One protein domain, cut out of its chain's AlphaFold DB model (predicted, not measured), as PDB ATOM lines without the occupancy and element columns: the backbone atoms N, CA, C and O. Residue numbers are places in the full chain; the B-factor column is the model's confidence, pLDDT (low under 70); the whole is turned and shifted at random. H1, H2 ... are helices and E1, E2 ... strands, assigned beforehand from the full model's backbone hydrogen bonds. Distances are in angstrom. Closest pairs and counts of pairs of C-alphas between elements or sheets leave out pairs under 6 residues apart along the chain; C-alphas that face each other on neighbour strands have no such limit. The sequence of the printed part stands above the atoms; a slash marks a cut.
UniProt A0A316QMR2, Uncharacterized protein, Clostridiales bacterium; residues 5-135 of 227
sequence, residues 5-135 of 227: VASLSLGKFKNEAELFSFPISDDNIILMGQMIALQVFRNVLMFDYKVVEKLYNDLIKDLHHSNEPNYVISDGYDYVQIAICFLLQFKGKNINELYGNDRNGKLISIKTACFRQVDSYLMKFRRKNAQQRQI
ATOM      1  N   VAL A   5     146.043 145.917 157.523       84.62
ATOM      2  CA  VAL A   5     146.782 146.788 156.589       84.62
ATOM      3  C   VAL A   5     148.239 146.358 156.426       84.62
ATOM      4  O   VAL A   5     148.748 146.299 155.309       84.62
ATOM      5  N   ALA A   6     148.922 146.046 157.526       83.38
ATOM      6  CA  ALA A   6     150.329 145.670 157.497       83.38
ATOM      7  C   ALA A   6     150.537 144.296 156.851       83.38
ATOM      8  O   ALA A   6     151.528 144.105 156.151       83.38
ATOM      9  N   SER A   7     149.607 143.351 157.036       84.12
ATOM     10  CA  SER A   7     149.674 142.058 156.347       84.12
ATOM     11  C   SER A   7     149.425 142.186 154.846       84.12
ATOM     12  O   SER A   7     150.189 141.626 154.069       84.12
ATOM     13  N   LEU A   8     148.406 142.948 154.439       86.19
ATOM     14  CA  LEU A   8     148.042 143.093 153.023       86.19
ATOM     15  C   LEU A   8     149.043 143.948 152.239       86.19
ATOM     16  O   LEU A   8     149.246 143.732 151.053       86.19
ATOM     17  N   SER A   9     149.702 144.898 152.902       86.31
ATOM     18  CA  SER A   9     150.725 145.752 152.287       86.31
ATOM     19  C   SER A   9     152.144 145.182 152.349       86.31
ATOM     20  O   SER A   9     153.092 145.905 152.042       86.31
ATOM     21  N   LEU A  10     152.316 143.933 152.804       85.69
ATOM     22  CA  LEU A  10     153.629 143.316 153.047       85.69
ATOM     23  C   LEU A  10     154.552 144.190 153.924       85.69
ATOM     24  O   LEU A  10     155.769 144.207 153.763       85.69
ATOM     25  N   GLY A  11     153.964 144.934 154.866       85.12
ATOM     26  CA  GLY A  11     154.674 145.829 155.779       85.12
ATOM     27  C   GLY A  11     154.952 147.240 155.251       85.12
ATOM     28  O   GLY A  11     155.544 148.023 155.991       85.12
ATOM     29  N   LYS A  12     154.508 147.601 154.036       89.00
ATOM     30  CA  LYS A  12     154.663 148.964 153.484       89.00
ATOM     31  C   LYS A  12     153.955 150.023 154.335       89.00
ATOM     32  O   LYS A  12     154.449 151.139 154.442       89.00
ATOM     33  N   PHE A  13     152.829 149.670 154.959       91.25
ATOM     34  CA  PHE A  13     152.086 150.549 155.865       91.25
ATOM     35  C   PHE A  13     151.821 149.842 157.197       91.25
ATOM     36  O   PHE A  13     151.377 148.694 157.227       91.25
ATOM     37  N   LYS A  14     152.046 150.525 158.321       87.44
ATOM     38  CA  LYS A  14     151.837 149.982 159.672       87.44
ATOM     39  C   LYS A  14     150.361 149.965 160.059       87.44
ATOM     40  O   LYS A  14     149.923 149.060 160.771       87.44
ATOM     41  N   ASN A  15     149.596 150.970 159.631       88.75
ATOM     42  CA  ASN A  15     148.178 151.115 159.961       88.75
ATOM     43  C   ASN A  15     147.397 151.898 158.886       88.75
ATOM     44  O   ASN A  15     147.966 152.442 157.941       88.75
ATOM     45  N   GLU A  16     146.072 151.951 159.044       88.00
ATOM     46  CA  GLU A  16     145.170 152.661 158.125       88.00
ATOM     47  C   GLU A  16     145.440 154.172 158.078       88.00
ATOM     48  O   GLU A  16     145.311 154.787 157.024       88.00
ATOM     49  N   ALA A  17     145.818 154.784 159.204       89.44
ATOM     50  CA  ALA A  17     146.094 156.218 159.262       89.44
ATOM     51  C   ALA A  17     147.323 156.592 158.422       89.44
ATOM     52  O   ALA A  17     147.292 157.587 157.703       89.44
ATOM     53  N   GLU A  18     148.368 155.766 158.468       92.56
ATOM     54  CA  GLU A  18     149.561 155.912 157.642       92.56
ATOM     55  C   GLU A  18     149.206 155.743 156.165       92.56
ATOM     56  O   GLU A  18     149.520 156.625 155.373       92.56
ATOM     57  N   LEU A  19     148.456 154.694 155.804       94.19
ATOM     58  CA  LEU A  19     147.966 154.481 154.436       94.19
ATOM     59  C   LEU A  19     147.237 155.720 153.888       94.19
ATOM     60  O   LEU A  19     147.553 156.187 152.798       94.19
ATOM     61  N   PHE A  20     146.295 156.276 154.655       94.00
ATOM     62  CA  PHE A  20     145.505 157.445 154.250       94.00
ATOM     63  C   PHE A  20     146.251 158.784 154.357       94.00
ATOM     64  O   PHE A  20     145.687 159.817 153.990       94.00
ATOM     65  N   SER A  21     147.489 158.795 154.856       93.94
ATOM     66  CA  SER A  21     148.324 160.000 154.854       93.94
ATOM     67  C   SER A  21     148.979 160.246 153.490       93.94
ATOM     68  O   SER A  21     149.256 161.395 153.146       93.94
ATOM     69  N   PHE A  22     149.154 159.193 152.685       94.31
ATOM     70  CA  PHE A  22     149.710 159.285 151.338       94.31
ATOM     71  C   PHE A  22     148.664 159.739 150.306       94.31
ATOM     72  O   PHE A  22     147.476 159.431 150.449       94.31
ATOM     73  N   PRO A  23     149.089 160.445 149.240       96.06
ATOM     74  CA  PRO A  23     148.219 160.731 148.106       96.06
ATOM     75  C   PRO A  23     147.800 159.437 147.403       96.06
ATOM     76  O   PRO A  23     148.506 158.425 147.445       96.06
ATOM     77  N   ILE A  24     146.647 159.476 146.741       96.50
ATOM     78  CA  ILE A  24     146.105 158.334 146.003       96.50
ATOM     79  C   ILE A  24     147.030 158.013 144.820       96.50
ATOM     80  O   ILE A  24     147.300 158.877 143.984       96.50
ATOM     81  N   SER A  25     147.498 156.771 144.734       95.88
ATOM     82  CA  SER A  25     148.393 156.270 143.688       95.88
ATOM     83  C   SER A  25     148.003 154.855 143.257       95.88
ATOM     84  O   SER A  25     147.234 154.178 143.937       95.88
ATOM     85  N   ASP A  26     148.550 154.382 142.134       94.81
ATOM     86  CA  ASP A  26     148.246 153.035 141.626       94.81
ATOM     87  C   ASP A  26     148.649 151.938 142.626       94.81
ATOM     88  O   ASP A  26     147.959 150.931 142.762       94.81
ATOM     89  N   ASP A  27     149.715 152.176 143.393       92.75
ATOM     90  CA  ASP A  27     150.242 151.232 144.378       92.75
ATOM     91  C   ASP A  27     149.355 151.057 145.616       92.75
ATOM     92  O   ASP A  27     149.404 150.015 146.270       92.75
ATOM     93  N   ASN A  28     148.643 152.109 146.034       94.50
ATOM     94  CA  ASN A  28     147.941 152.130 147.320       94.50
ATOM     95  C   ASN A  28     146.418 152.115 147.177       94.50
ATOM     96  O   ASN A  28     145.725 151.798 148.146       94.50
ATOM     97  N   ILE A  29     145.894 152.404 145.986       96.06
ATOM     98  CA  ILE A  29     144.462 152.591 145.772       96.06
ATOM     99  C   ILE A  29     143.644 151.332 146.046       96.06
ATOM    100  O   ILE A  29     142.564 151.425 146.630       96.06
ATOM    101  N   ILE A  30     144.175 150.159 145.693       95.25
ATOM    102  CA  ILE A  30     143.518 148.876 145.960       95.25
ATOM    103  C   ILE A  30     143.345 148.707 147.468       95.25
ATOM    104  O   ILE A  30     142.231 148.518 147.953       95.25
ATOM    105  N   LEU A  31     144.431 148.874 148.224       95.31
ATOM    106  CA  LEU A  31     144.409 148.744 149.676       95.31
ATOM    107  C   LEU A  31     143.526 149.814 150.337       95.31
ATOM    108  O   LEU A  31     142.790 149.509 151.273       95.31
ATOM    109  N   MET A  32     143.534 151.053 149.832       96.44
ATOM    110  CA  MET A  32     142.621 152.104 150.297       96.44
ATOM    111  C   MET A  32     141.157 151.705 150.095       96.44
ATOM    112  O   MET A  32     140.362 151.835 151.026       96.44
ATOM    113  N   GLY A  33     140.804 151.184 148.918       96.62
ATOM    114  CA  GLY A  33     139.454 150.702 148.625       96.62
ATOM    115  C   GLY A  33     139.026 149.560 149.549       96.62
ATOM    116  O   GLY A  33     137.917 149.584 150.083       96.62
ATOM    117  N   GLN A  34     139.932 148.612 149.812       95.62
ATOM    118  CA  GLN A  34     139.701 147.499 150.738       95.62
ATOM    119  C   GLN A  34     139.399 148.002 152.154       95.62
ATOM    120  O   GLN A  34     138.427 147.567 152.774       95.62
ATOM    121  N   MET A  35     140.190 148.957 152.657       95.12
ATOM    122  CA  MET A  35     139.988 149.504 154.003       95.12
ATOM    123  C   MET A  35     138.686 150.301 154.105       95.12
ATOM    124  O   MET A  35     137.988 150.212 155.114       95.12
ATOM    125  N   ILE A  36     138.315 151.045 153.059       96.00
ATOM    126  CA  ILE A  36     137.047 151.786 153.029       96.00
ATOM    127  C   ILE A  36     135.852 150.832 153.060       96.00
ATOM    128  O   ILE A  36     134.949 151.034 153.871       96.00
ATOM    129  N   ALA A  37     135.849 149.782 152.235       96.44
ATOM    130  CA  ALA A  37     134.758 148.808 152.205       96.44
ATOM    131  C   ALA A  37     134.571 148.114 153.566       96.44
ATOM    132  O   ALA A  37     133.456 148.074 154.090       96.44
ATOM    133  N   LEU A  38     135.666 147.666 154.196       94.44
ATOM    134  CA  LEU A  38     135.623 147.071 155.537       94.44
ATOM    135  C   LEU A  38     135.076 148.039 156.591       94.44
ATOM    136  O   LEU A  38     134.266 147.645 157.431       94.44
ATOM    137  N   GLN A  39     135.487 149.310 156.547       93.12
ATOM    138  CA  GLN A  39     134.987 150.330 157.468       93.12
ATOM    139  C   GLN A  39     133.483 150.597 157.264       93.12
ATOM    140  O   GLN A  39     132.756 150.725 158.250       93.12
ATOM    141  N   VAL A  40     132.989 150.621 156.018       94.00
ATOM    142  CA  VAL A  40     131.544 150.736 155.728       94.00
ATOM    143  C   VAL A  40     130.787 149.554 156.323       94.00
ATOM    144  O   VAL A  40     129.833 149.752 157.076       94.00
ATOM    145  N   PHE A  41     131.229 148.326 156.048       92.62
ATOM    146  CA  PHE A  41     130.581 147.128 156.576       92.62
ATOM    147  C   PHE A  41     130.570 147.107 158.100       92.62
ATOM    148  O   PHE A  41     129.522 146.855 158.687       92.62
ATOM    149  N   ARG A  42     131.687 147.448 158.752       89.94
ATOM    150  CA  ARG A  42     131.783 147.504 160.217       89.94
ATOM    151  C   ARG A  42     130.817 148.516 160.833       89.94
ATOM    152  O   ARG A  42     130.241 148.239 161.882       89.94
ATOM    153  N   ASN A  43     130.621 149.664 160.186       89.19
ATOM    154  CA  ASN A  43     129.665 150.665 160.651       89.19
ATOM    155  C   ASN A  43     128.218 150.169 160.530       89.19
ATOM    156  O   ASN A  43     127.418 150.385 161.437       89.19
ATOM    157  N   VAL A  44     127.878 149.491 159.431       86.38
ATOM    158  CA  VAL A  44     126.504 149.022 159.181       86.38
ATOM    159  C   VAL A  44     126.178 147.729 159.935       86.38
ATOM    160  O   VAL A  44     125.026 147.526 160.318       86.38
ATOM    161  N   LEU A  45     127.184 146.898 160.218       84.75
ATOM    162  CA  LEU A  45     127.088 145.674 161.022       84.75
ATOM    163  C   LEU A  45     126.362 145.899 162.354       84.75
ATOM    164  O   LEU A  45     125.569 145.059 162.757       84.75
ATOM    165  N   MET A  46     126.555 147.066 162.979       79.31
ATOM    166  CA  MET A  46     125.887 147.445 164.232       79.31
ATOM    167  C   MET A  46     124.352 147.462 164.134       79.31
ATOM    168  O   MET A  46     123.671 147.356 165.153       79.31
ATOM    169  N   PHE A  47     123.804 147.595 162.923       76.88
ATOM    170  CA  PHE A  47     122.372 147.746 162.664       76.88
ATOM    171  C   PHE A  47     121.749 146.554 161.922       76.88
ATOM    172  O   PHE A  47     120.535 146.373 161.990       76.88
ATOM    173  N   ASP A  48     122.535 145.765 161.181       70.50
ATOM    174  CA  ASP A  48     122.032 144.658 160.352       70.50
ATOM    175  C   ASP A  48     123.039 143.516 160.241       70.50
ATOM    176  O   ASP A  48     123.834 143.430 159.302       70.50
ATOM    177  N   TYR A  49     122.963 142.612 161.211       68.25
ATOM    178  CA  TYR A  49     123.869 141.478 161.304       68.25
ATOM    179  C   TYR A  49     123.661 140.482 160.156       68.25
ATOM    180  O   TYR A  49     124.623 140.061 159.543       68.25
ATOM    181  N   LYS A  50     122.430 140.159 159.740       74.69
ATOM    182  CA  LYS A  50     122.209 138.997 158.849       74.69
ATOM    183  C   LYS A  50     122.831 139.125 157.454       74.69
ATOM    184  O   LYS A  50     123.340 138.142 156.927       74.69
ATOM    185  N   VAL A  51     122.717 140.287 156.810       78.88
ATOM    186  CA  VAL A  51     123.189 140.461 155.420       78.88
ATOM    187  C   VAL A  51     124.618 140.989 155.387       78.88
ATOM    188  O   VAL A  51     125.434 140.522 154.594       78.88
ATOM    189  N   VAL A  52     124.930 141.955 156.252       86.44
ATOM    190  CA  VAL A  52     126.226 142.641 156.223       86.44
ATOM    191  C   VAL A  52     127.324 141.795 156.863       86.44
ATOM    192  O   VAL A  52     128.454 141.854 156.396       86.44
ATOM    193  N   GLU A  53     127.013 140.946 157.847       87.50
ATOM    194  CA  GLU A  53     127.986 139.993 158.404       87.50
ATOM    195  C   GLU A  53     128.503 139.023 157.348       87.50
ATOM    196  O   GLU A  53     129.706 138.783 157.286       87.50
ATOM    197  N   LYS A  54     127.624 138.523 156.472       88.88
ATOM    198  CA  LYS A  54     128.042 137.662 155.365       88.88
ATOM    199  C   LYS A  54     129.010 138.401 154.436       88.88
ATOM    200  O   LYS A  54     130.112 137.913 154.218       88.88
ATOM    201  N   LEU A  55     128.639 139.596 153.965       92.00
ATOM    202  CA  LEU A  55     129.493 140.414 153.091       92.00
ATOM    203  C   LEU A  55     130.835 140.769 153.746       92.00
ATOM    204  O   LEU A  55     131.868 140.742 153.085       92.00
ATOM    205  N   TYR A  56     130.831 141.077 155.045       92.38
ATOM    206  CA  TYR A  56     132.044 141.363 155.806       92.38
ATOM    207  C   TYR A  56     132.953 140.137 155.907       92.38
ATOM    208  O   TYR A  56     134.141 140.228 155.602       92.38
ATOM    209  N   ASN A  57     132.403 138.991 156.308       90.94
ATOM    210  CA  ASN A  57     133.165 137.756 156.465       90.94
ATOM    211  C   ASN A  57     133.711 137.257 155.125       90.94
ATOM    212  O   ASN A  57     134.856 136.815 155.067       90.94
ATOM    213  N   ASP A  58     132.918 137.344 154.060       92.06
ATOM    214  CA  ASP A  58     133.338 136.932 152.724       92.06
ATOM    215  C   ASP A  58     134.407 137.884 152.166       92.06
ATOM    216  O   ASP A  58     135.443 137.411 151.709       92.06
ATOM    217  N   LEU A  59     134.280 139.205 152.363       94.38
ATOM    218  CA  LEU A  59     135.353 140.140 152.008       94.38
ATOM    219  C   LEU A  59     136.648 139.850 152.781       94.38
ATOM    220  O   LEU A  59     137.725 139.862 152.196       94.38
ATOM    221  N   ILE A  60     136.582 139.565 154.085       92.94
ATOM    222  CA  ILE A  60     137.776 139.189 154.859       92.94
ATOM    223  C   ILE A  60     138.439 137.936 154.270       92.94
ATOM    224  O   ILE A  60     139.663 137.916 154.127       92.94
ATOM    225  N   LYS A  61     137.659 136.917 153.882       91.69
ATOM    226  CA  LYS A  61     138.202 135.733 153.195       91.69
ATOM    227  C   LYS A  61     138.866 136.123 151.878       91.69
ATOM    228  O   LYS A  61     139.998 135.707 151.655       91.69
ATOM    229  N   ASP A  62     138.230 136.958 151.063       93.88
ATOM    230  CA  ASP A  62     138.786 137.392 149.778       93.88
ATOM    231  C   ASP A  62     140.134 138.101 149.944       93.88
ATOM    232  O   ASP A  62     141.069 137.872 149.181       93.88
ATOM    233  N   LEU A  63     140.274 138.930 150.982       91.62
ATOM    234  CA  LEU A  63     141.534 139.612 151.281       91.62
ATOM    235  C   LEU A  63     142.648 138.626 151.651       91.62
ATOM    236  O   LEU A  63     143.795 138.816 151.238       91.62
ATOM    237  N   HIS A  64     142.324 137.565 152.392       89.12
ATOM    238  CA  HIS A  64     143.290 136.530 152.764       89.12
ATOM    239  C   HIS A  64     143.735 135.657 151.584       89.12
ATOM    240  O   HIS A  64     144.891 135.239 151.572       89.12
ATOM    241  N   HIS A  65     142.876 135.450 150.585       89.19
ATOM    242  CA  HIS A  65     143.179 134.659 149.384       89.19
ATOM    243  C   HIS A  65     143.521 135.541 148.166       89.19
ATOM    244  O   HIS A  65     143.550 135.070 147.035       89.19
ATOM    245  N   SER A  66     143.826 136.827 148.378       82.88
ATOM    246  CA  SER A  66     144.066 137.806 147.301       82.88
ATOM    247  C   SER A  66     145.229 137.466 146.357       82.88
ATOM    248  O   SER A  66     145.265 137.965 145.235       82.88
ATOM    249  N   ASN A  67     146.158 136.609 146.789       83.25
ATOM    250  CA  ASN A  67     147.303 136.158 145.992       83.25
ATOM    251  C   ASN A  67     147.068 134.807 145.295       83.25
ATOM    252  O   ASN A  67     147.964 134.301 144.621       83.25
ATOM    253  N   GLU A  68     145.898 134.194 145.476       90.44
ATOM    254  CA  GLU A  68     145.574 132.896 144.898       90.44
ATOM    255  C   GLU A  68     144.890 133.078 143.534       90.44
ATOM    256  O   GLU A  68     143.766 133.574 143.469       90.44
ATOM    257  N   PRO A  69     145.520 132.662 142.419       84.19
ATOM    258  CA  PRO A  69     145.026 132.976 141.075       84.19
ATOM    259  C   PRO A  69     143.684 132.313 140.732       84.19
ATOM    260  O   PRO A  69     142.964 132.807 139.871       84.19
ATOM    261  N   ASN A  70     143.342 131.206 141.400       88.94
ATOM    262  CA  ASN A  70     142.117 130.439 141.150       88.94
ATOM    263  C   ASN A  70     141.030 130.684 142.206       88.94
ATOM    264  O   ASN A  70     140.014 129.987 142.207       88.94
ATOM    265  N   TYR A  71     141.244 131.623 143.130       91.19
ATOM    266  CA  TYR A  71     140.265 131.919 144.163       91.19
ATOM    267  C   TYR A  71     139.102 132.734 143.584       91.19
ATOM    268  O   TYR A  71     139.295 133.756 142.921       91.19
ATOM    269  N   VAL A  72     137.875 132.276 143.836       91.25
ATOM    270  CA  VAL A  72     136.658 132.963 143.395       91.25
ATOM    271  C   VAL A  72     136.317 134.057 144.397       91.25
ATOM    272  O   VAL A  72     135.952 133.778 145.537       91.25
ATOM    273  N   ILE A  73     136.429 135.302 143.948       92.62
ATOM    274  CA  ILE A  73     136.138 136.499 144.737       92.62
ATOM    275  C   ILE A  73     134.625 136.620 144.990       92.62
ATOM    276  O   ILE A  73     133.821 136.361 144.093       92.62
ATOM    277  N   SER A  74     134.237 137.021 146.203       93.44
ATOM    278  CA  SER A  74     132.836 137.187 146.600       93.44
ATOM    279  C   SER A  74     132.241 138.550 146.216       93.44
ATOM    280  O   SER A  74     132.959 139.526 145.992       93.44
ATOM    281  N   ASP A  75     130.908 138.659 146.291       90.69
ATOM    282  CA  ASP A  75     130.154 139.920 146.163       90.69
ATOM    283  C   ASP A  75     130.617 141.010 147.158       90.69
ATOM    284  O   ASP A  75     130.367 142.203 146.967       90.69
ATOM    285  N   GLY A  76     131.291 140.634 148.255       91.38
ATOM    286  CA  GLY A  76     131.880 141.586 149.198       91.38
ATOM    287  C   GLY A  76     132.935 142.483 148.541       91.38
ATOM    288  O   GLY A  76     133.073 143.654 148.911       91.38
ATOM    289  N   TYR A  77     133.636 141.971 147.529       95.50
ATOM    290  CA  TYR A  77     134.684 142.695 146.813       95.50
ATOM    291  C   TYR A  77     134.143 143.711 145.799       95.50
ATOM    292  O   TYR A  77     134.842 144.669 145.465       95.50
ATOM    293  N   ASP A  78     132.881 143.607 145.377       94.94
ATOM    294  CA  ASP A  78     132.251 144.628 144.528       94.94
ATOM    295  C   ASP A  78     132.283 146.005 145.208       94.94
ATOM    296  O   ASP A  78     132.519 147.037 144.578       94.94
ATOM    297  N   TYR A  79     132.135 146.039 146.535       96.06
ATOM    298  CA  TYR A  79     132.211 147.269 147.325       96.06
ATOM    299  C   TYR A  79     133.629 147.849 147.383       96.06
ATOM    300  O   TYR A  79     133.791 149.071 147.426       96.06
ATOM    301  N   VAL A  80     134.649 146.988 147.324       97.25
ATOM    302  CA  VAL A  80     136.048 147.403 147.154       97.25
ATOM    303  C   VAL A  80     136.227 148.055 145.789       97.25
ATOM    304  O   VAL A  80     136.781 149.149 145.705       97.25
ATOM    305  N   GLN A  81     135.705 147.438 144.728       96.62
ATOM    306  CA  GLN A  81     135.788 147.984 143.373       96.62
ATOM    307  C   GLN A  81     135.057 149.323 143.248       96.62
ATOM    308  O   GLN A  81     135.594 150.257 142.656       96.62
ATOM    309  N   ILE A  82     133.882 149.473 143.866       97.44
ATOM    310  CA  ILE A  82     133.161 150.754 143.922       97.44
ATOM    311  C   ILE A  82     134.030 151.835 144.579       97.44
ATOM    312  O   ILE A  82     134.111 152.953 144.063       97.44
ATOM    313  N   ALA A  83     134.696 151.511 145.692       97.69
ATOM    314  CA  ALA A  83     135.600 152.440 146.364       97.69
ATOM    315  C   ALA A  83     136.804 152.808 145.477       97.69
ATOM    316  O   ALA A  83     137.115 153.988 145.329       97.69
ATOM    317  N   ILE A  84     137.441 151.825 144.833       97.56
ATOM    318  CA  ILE A  84     138.574 152.039 143.916       97.56
ATOM    319  C   ILE A  84     138.161 152.943 142.747       97.56
ATOM    320  O   ILE A  84     138.813 153.955 142.494       97.56
ATOM    321  N   CYS A  85     137.052 152.631 142.072       97.50
ATOM    322  CA  CYS A  85     136.530 153.410 140.946       97.50
ATOM    323  C   CYS A  85     136.222 154.864 141.324       97.50
ATOM    324  O   CYS A  85     136.394 155.772 140.508       97.50
ATOM    325  N   PHE A  86     135.775 155.101 142.558       97.44
ATOM    326  CA  PHE A  86     135.579 156.452 143.071       97.44
ATOM    327  C   PHE A  86     136.916 157.165 143.312       97.44
ATOM    328  O   PHE A  86     137.110 158.288 142.850       97.44
ATOM    329  N   LEU A  87     137.855 156.516 144.006       97.00
ATOM    330  CA  LEU A  87     139.150 157.105 144.360       97.00
ATOM    331  C   LEU A  87     140.045 157.374 143.146       97.00
ATOM    332  O   LEU A  87     140.800 158.345 143.165       97.00
ATOM    333  N   LEU A  88     139.939 156.576 142.078       96.38
ATOM    334  CA  LEU A  88     140.735 156.731 140.851       96.38
ATOM    335  C   LEU A  88     140.588 158.127 140.234       96.38
ATOM    336  O   LEU A  88     141.544 158.665 139.678       96.38
ATOM    337  N   GLN A  89     139.418 158.747 140.390       96.00
ATOM    338  CA  GLN A  89     139.123 160.098 139.895       96.00
ATOM    339  C   GLN A  89     139.946 161.187 140.605       96.00
ATOM    340  O   GLN A  89     140.061 162.306 140.110       96.00
ATOM    341  N   PHE A  90     140.532 160.858 141.758       96.00
ATOM    342  CA  PHE A  90     141.306 161.753 142.618       96.00
ATOM    343  C   PHE A  90     142.776 161.333 142.722       96.00
ATOM    344  O   PHE A  90     143.463 161.704 143.674       96.00
ATOM    345  N   LYS A  91     143.281 160.563 141.753       95.44
ATOM    346  CA  LYS A  91     144.691 160.170 141.699       95.44
ATOM    347  C   LYS A  91     145.613 161.394 141.822       95.44
ATOM    348  O   LYS A  91     145.405 162.411 141.165       95.44
ATOM    349  N   GLY A  92     146.621 161.292 142.685       94.38
ATOM    350  CA  GLY A  92     147.551 162.371 143.024       94.38
ATOM    351  C   GLY A  92     147.090 163.302 144.152       94.38
ATOM    352  O   GLY A  92     147.917 164.039 144.682       94.38
ATOM    353  N   LYS A  93     145.818 163.250 144.568       95.88
ATOM    354  CA  LYS A  93     145.288 164.045 145.688       95.88
ATOM    355  C   LYS A  93     145.325 163.277 147.000       95.88
ATOM    356  O   LYS A  93     145.281 162.044 147.020       95.88
ATOM    357  N   ASN A  94     145.373 164.001 148.114       94.62
ATOM    358  CA  ASN A  94     145.200 163.410 149.434       94.62
ATOM    359  C   ASN A  94     143.715 163.138 149.708       94.62
ATOM    360  O   ASN A  94     142.851 163.965 149.434       94.62
ATOM    361  N   ILE A  95     143.403 161.995 150.318       94.00
ATOM    362  CA  ILE A  95     142.020 161.595 150.599       94.00
ATOM    363  C   ILE A  95     141.299 162.536 151.587       94.00
ATOM    364  O   ILE A  95     140.068 162.558 151.658       94.00
ATOM    365  N   ASN A  96     142.052 163.312 152.367       93.75
ATOM    366  CA  ASN A  96     141.510 164.295 153.303       93.75
ATOM    367  C   ASN A  96     141.243 165.662 152.655       93.75
ATOM    368  O   ASN A  96     140.661 166.525 153.309       93.75
ATOM    369  N   GLU A  97     141.625 165.858 151.388       94.44
ATOM    370  CA  GLU A  97     141.286 167.071 150.644       94.44
ATOM    371  C   GLU A  97     139.774 167.239 150.494       94.44
ATOM    372  O   GLU A  97     138.991 166.284 150.556       94.44
ATOM    373  N   LEU A  98     139.374 168.491 150.286       93.69
ATOM    374  CA  LEU A  98     137.987 168.881 150.105       93.69
ATOM    375  C   LEU A  98     137.452 168.326 148.782       93.69
ATOM    376  O   LEU A  98     138.000 168.588 147.714       93.69
ATOM    377  N   TYR A  99     136.357 167.577 148.867       90.31
ATOM    378  CA  TYR A  99     135.629 167.070 147.706       90.31
ATOM    379  C   TYR A  99     134.582 168.079 147.230       90.31
ATOM    380  O   TYR A  99     134.480 168.370 146.043       90.31
ATOM    381  N   GLY A 100     133.800 168.624 148.164       90.44
ATOM    382  CA  GLY A 100     132.720 169.556 147.862       90.44
ATOM    383  C   GLY A 100     131.752 169.721 149.027       90.44
ATOM    384  O   GLY A 100     132.014 169.262 150.142       90.44
ATOM    385  N   ASN A 101     130.627 170.376 148.751       89.31
ATOM    386  CA  ASN A 101     129.579 170.605 149.735       89.31
ATOM    387  C   ASN A 101     128.578 169.448 149.745       89.31
ATOM    388  O   ASN A 101     128.148 168.952 148.704       89.31
ATOM    389  N   ASP A 102     128.191 169.041 150.946       84.50
ATOM    390  CA  ASP A 102     127.083 168.129 151.176       84.50
ATOM    391  C   ASP A 102     125.734 168.782 150.826       84.50
ATOM    392  O   ASP A 102     125.632 170.002 150.698       84.50
ATOM    393  N   ARG A 103     124.658 167.987 150.793       80.38
ATOM    394  CA  ARG A 103     123.268 168.474 150.692       80.38
ATOM    395  C   ARG A 103     122.919 169.506 151.771       80.38
ATOM    396  O   ARG A 103     122.075 170.361 151.545       80.38
ATOM    397  N   ASN A 104     123.605 169.439 152.912       84.31
ATOM    398  CA  ASN A 104     123.447 170.354 154.040       84.31
ATOM    399  C   ASN A 104     124.429 171.545 153.991       84.31
ATOM    400  O   ASN A 104     124.573 172.254 154.981       84.31
ATOM    401  N   GLY A 105     125.179 171.725 152.899       84.50
ATOM    402  CA  GLY A 105     126.175 172.794 152.743       84.50
ATOM    403  C   GLY A 105     127.493 172.574 153.495       84.50
ATOM    404  O   GLY A 105     128.381 173.418 153.431       84.50
ATOM    405  N   LYS A 106     127.657 171.448 154.203       90.06
ATOM    406  CA  LYS A 106     128.894 171.123 154.925       90.06
ATOM    407  C   LYS A 106     129.981 170.656 153.958       90.06
ATOM    408  O   LYS A 106     129.749 169.736 153.179       90.06
ATOM    409  N   LEU A 107     131.177 171.223 154.074       90.69
ATOM    410  CA  LEU A 107     132.365 170.747 153.365       90.69
ATOM    411  C   LEU A 107     132.729 169.325 153.811       90.69
ATOM    412  O   LEU A 107     132.886 169.055 155.006       90.69
ATOM    413  N   ILE A 108     132.860 168.418 152.844       94.38
ATOM    414  CA  ILE A 108     133.251 167.024 153.072       94.38
ATOM    415  C   ILE A 108     134.571 166.702 152.373       94.38
ATOM    416  O   ILE A 108     134.880 167.243 151.311       94.38
ATOM    417  N   SER A 109     135.341 165.792 152.973       95.81
ATOM    418  CA  SER A 109     136.565 165.265 152.368       95.81
ATOM    419  C   SER A 109     136.271 164.207 151.303       95.81
ATOM    420  O   SER A 109     135.209 163.575 151.328       95.81
ATOM    421  N   ILE A 110     137.239 163.952 150.416       95.81
ATOM    422  CA  ILE A 110     137.184 162.860 149.424       95.81
ATOM    423  C   ILE A 110     136.928 161.520 150.116       95.81
ATOM    424  O   ILE A 110     136.078 160.749 149.669       95.81
ATOM    425  N   LYS A 111     137.576 161.278 151.263       95.06
ATOM    426  CA  LYS A 111     137.347 160.095 152.100       95.06
ATOM    427  C   LYS A 111     135.871 159.961 152.449       95.06
ATOM    428  O   LYS A 111     135.253 158.945 152.155       95.06
ATOM    429  N   THR A 112     135.293 161.007 153.036       94.50
ATOM    430  CA  THR A 112     133.888 161.014 153.469       94.50
ATOM    431  C   THR A 112     132.931 160.820 152.291       94.50
ATOM    432  O   THR A 112     131.939 160.102 152.415       94.50
ATOM    433  N   ALA A 113     133.232 161.426 151.141       95.44
ATOM    434  CA  ALA A 113     132.450 161.254 149.922       95.44
ATOM    435  C   ALA A 113     132.495 159.799 149.418       95.44
ATOM    436  O   ALA A 113     131.443 159.215 149.155       95.44
ATOM    437  N   CYS A 114     133.680 159.181 149.391       96.62
ATOM    438  CA  CYS A 114     133.858 157.776 149.023       96.62
ATOM    439  C   CYS A 114     133.089 156.844 149.971       96.62
ATOM    440  O   CYS A 114     132.367 155.959 149.515       96.62
ATOM    441  N   PHE A 115     133.184 157.080 151.285       95.31
ATOM    442  CA  PHE A 115     132.433 156.330 152.296       95.31
ATOM    443  C   PHE A 115     130.936 156.330 152.014       95.31
ATOM    444  O   PHE A 115     130.300 155.280 151.991       95.31
ATOM    445  N   ARG A 116     130.376 157.514 151.761       94.06
ATOM    446  CA  ARG A 116     128.948 157.682 151.482       94.06
ATOM    447  C   ARG A 116     128.527 157.047 150.166       94.06
ATOM    448  O   ARG A 116     127.408 156.552 150.074       94.06
ATOM    449  N   GLN A 117     129.398 157.063 149.159       95.19
ATOM    450  CA  GLN A 117     129.128 156.413 147.883       95.19
ATOM    451  C   GLN A 117     128.965 154.903 148.082       95.19
ATOM    452  O   GLN A 117     127.936 154.345 147.701       95.19
ATOM    453  N   VAL A 118     129.936 154.261 148.735       96.38
ATOM    454  CA  VAL A 118     129.913 152.818 149.024       96.38
ATOM    455  C   VAL A 118     128.724 152.461 149.924       96.38
ATOM    456  O   VAL A 118     127.966 151.542 149.609       96.38
ATOM    457  N   ASP A 119     128.488 153.235 150.987       93.88
ATOM    458  CA  ASP A 119     127.345 153.045 151.887       93.88
ATOM    459  C   ASP A 119     125.999 153.178 151.151       93.88
ATOM    460  O   ASP A 119     125.092 152.369 151.339       93.88
ATOM    461  N   SER A 120     125.869 154.123 150.213       93.12
ATOM    462  CA  SER A 120     124.659 154.267 149.393       93.12
ATOM    463  C   SER A 120     124.353 153.007 148.580       93.12
ATOM    464  O   SER A 120     123.194 152.583 148.519       93.12
ATOM    465  N   TYR A 121     125.373 152.387 147.978       93.44
ATOM    466  CA  TYR A 121     125.216 151.122 147.257       93.44
ATOM    467  C   TYR A 121     124.796 149.990 148.192       93.44
ATOM    468  O   TYR A 121     123.846 149.271 147.876       93.44
ATOM    469  N   LEU A 122     125.403 149.896 149.376       91.81
ATOM    470  CA  LEU A 122     125.030 148.897 150.376       91.81
ATOM    471  C   LEU A 122     123.573 149.074 150.822       91.81
ATOM    472  O   LEU A 122     122.806 148.113 150.880       91.81
ATOM    473  N   MET A 123     123.136 150.312 151.054       88.31
ATOM    474  CA  MET A 123     121.750 150.614 151.417       88.31
ATOM    475  C   MET A 123     120.757 150.308 150.293       88.31
ATOM    476  O   MET A 123     119.613 149.938 150.573       88.31
ATOM    477  N   LYS A 124     121.149 150.468 149.022       88.94
ATOM    478  CA  LYS A 124     120.331 150.046 147.873       88.94
ATOM    479  C   LYS A 124     120.227 148.524 147.807       88.94
ATOM    480  O   LYS A 124     119.121 148.011 147.651       88.94
ATOM    481  N   PHE A 125     121.342 147.816 147.986       85.25
ATOM    482  CA  PHE A 125     121.367 146.355 148.037       85.25
ATOM    483  C   PHE A 125     120.465 145.824 149.156       85.25
ATOM    484  O   PHE A 125     119.606 144.980 148.905       85.25
ATOM    485  N   ARG A 126     120.564 146.382 150.368       81.81
ATOM    486  CA  ARG A 126     119.701 146.020 151.505       81.81
ATOM    487  C   ARG A 126     118.218 146.246 151.210       81.81
ATOM    488  O   ARG A 126     117.410 145.352 151.446       81.81
ATOM    489  N   ARG A 127     117.857 147.404 150.642       79.62
ATOM    490  CA  ARG A 127     116.469 147.714 150.252       79.62
ATOM    491  C   ARG A 127     115.928 146.745 149.202       79.62
ATOM    492  O   ARG A 127     114.818 146.251 149.364       79.62
ATOM    493  N   LYS A 128     116.720 146.430 148.172       77.25
ATOM    494  CA  LYS A 128     116.339 145.468 147.129       77.25
ATOM    495  C   LYS A 128     116.143 144.063 147.703       77.25
ATOM    496  O   LYS A 128     115.136 143.432 147.413       77.25
ATOM    497  N   ASN A 129     117.044 143.609 148.576       72.56
ATOM    498  CA  ASN A 129     116.904 142.322 149.262       72.56
ATOM    499  C   ASN A 129     115.654 142.274 150.153       72.56
ATOM    500  O   ASN A 129     114.953 141.268 150.165       72.56
ATOM    501  N   ALA A 130     115.341 143.349 150.883       68.50
ATOM    502  CA  ALA A 130     114.121 143.424 151.687       68.50
ATOM    503  C   ALA A 130     112.850 143.338 150.821       68.50
ATOM    504  O   ALA A 130     111.932 142.606 151.174       68.50
ATOM    505  N   GLN A 131     112.825 144.017 149.668       64.56
ATOM    506  CA  GLN A 131     111.729 143.923 148.693       64.56
ATOM    507  C   GLN A 131     111.624 142.522 148.072       64.56
ATOM    508  O   GLN A 131     110.529 142.002 147.914       64.56
ATOM    509  N   GLN A 132     112.748 141.870 147.760       62.00
ATOM    510  CA  GLN A 132     112.757 140.506 147.216       62.00
ATOM    511  C   GLN A 132     112.337 139.448 148.246       62.00
ATOM    512  O   GLN A 132     111.747 138.440 147.881       62.00
ATOM    513  N   ARG A 133     112.574 139.676 149.544       56.19
ATOM    514  CA  ARG A 133     112.027 138.826 150.618       56.19
ATOM    515  C   ARG A 133     110.506 138.939 150.766       56.19
ATOM    516  O   ARG A 133     109.920 138.090 151.423       56.19
ATOM    517  N   GLN A 134     109.877 139.954 150.167       53.66
ATOM    518  CA  GLN A 134     108.417 140.058 150.041       53.66
ATOM    519  C   GLN A 134     107.873 139.294 148.822       53.66
ATOM    520  O   GLN A 134     106.718 139.490 148.449       53.66
ATOM    521  N   ILE A 135     108.672 138.427 148.183       53.69
ATOM    522  CA  ILE A 135     108.116 137.390 147.313       53.69
ATOM    523  C   ILE A 135     107.336 136.437 148.220       53.69
ATOM    524  O   ILE A 135     107.903 135.662 148.987       53.69
TER     525      ILE A 135
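Overview. This is residues 5 to 135 of the 227 residues of an uncharacterized protein of Clostridiales bacterium (UniProt A0A316QMR2). A small strand hairpin, E1 and E2, sits at the start of the long helix H6, which crosses the core helix H3 and sticks out at its far end with residues 130 to 135, of which 130 to 132 belong to H6. H4 folds back along H3, H5 crosses it, and short H1 and H2 lie near its beginning. The printed part has 131 residues with six named helices and two antiparallel strands, ordered H1 H2 H3 H4 H5 E1 E2 H6, and is mostly helix. It is compact, with a radius of gyration of the C-alphas of 15.4 A, and flat, spanning 47 by 44 by 23 A.

Arrangement. E1, residues 98 to 101, and E2, residues 107 to 109, form an antiparallel hairpin; N 99 and O 108 are 2.9 A apart, within hydrogen-bond range. H6, residues 110 to 132, touches H5, residues 76 to 90, opposite ways at a shallow tilt of 34 degrees, only just short of steep; their closest C-alphas, Cys 114 and Ala 83, are 6.2 A apart. The hub is H3, residues 29 to 45. Its closest C-alphas to H5 are Gly 33 and Ala 83, 4.8 A, at a steep tilt of 54 degrees. With residues 36 to 40 alone it touches H6, closest at C-alphas Val 40 and Asp 119, 6.1 A. H3 and H4, residues 49 to 64, form a helical hairpin at a shallow tilt of 25 degrees, with closest C-alphas Leu 45 and Val 52, 5.7 A. H1, residues 5 to 8, only just touches H3, with 3 pairs of C-alphas within 8 A, the closest Leu 8 and Leu 31, 7.5 A. H2, residues 16 to 19, is close but not clearly touching H3, closest at C-alphas Leu 19 and Met 32, 7.2 A. In H3 and H6 every O i to N i+4 pair is within hydrogen-bond range, in H4 11 of 12 and in H5 8 of 11; H1 and H2 are too short for such a pair.

Along the chain. H6 measures 33.2 A, H3 24.1 A, H5 23.2 A and H4 21.8 A. C-alpha 98 of E1 is at (137.987, 168.881, 150.105), and H6 ends at C-alpha 132, (112.757, 140.506, 147.216).

Size, cuts and confidence. The C-alphas farthest apart, Lys 12 and Ile 135, are 48.4 A apart. The printed part has no cut; the link from H4 to H5 is long. Residues 49 and 130 to 135 have pLDDT under 70.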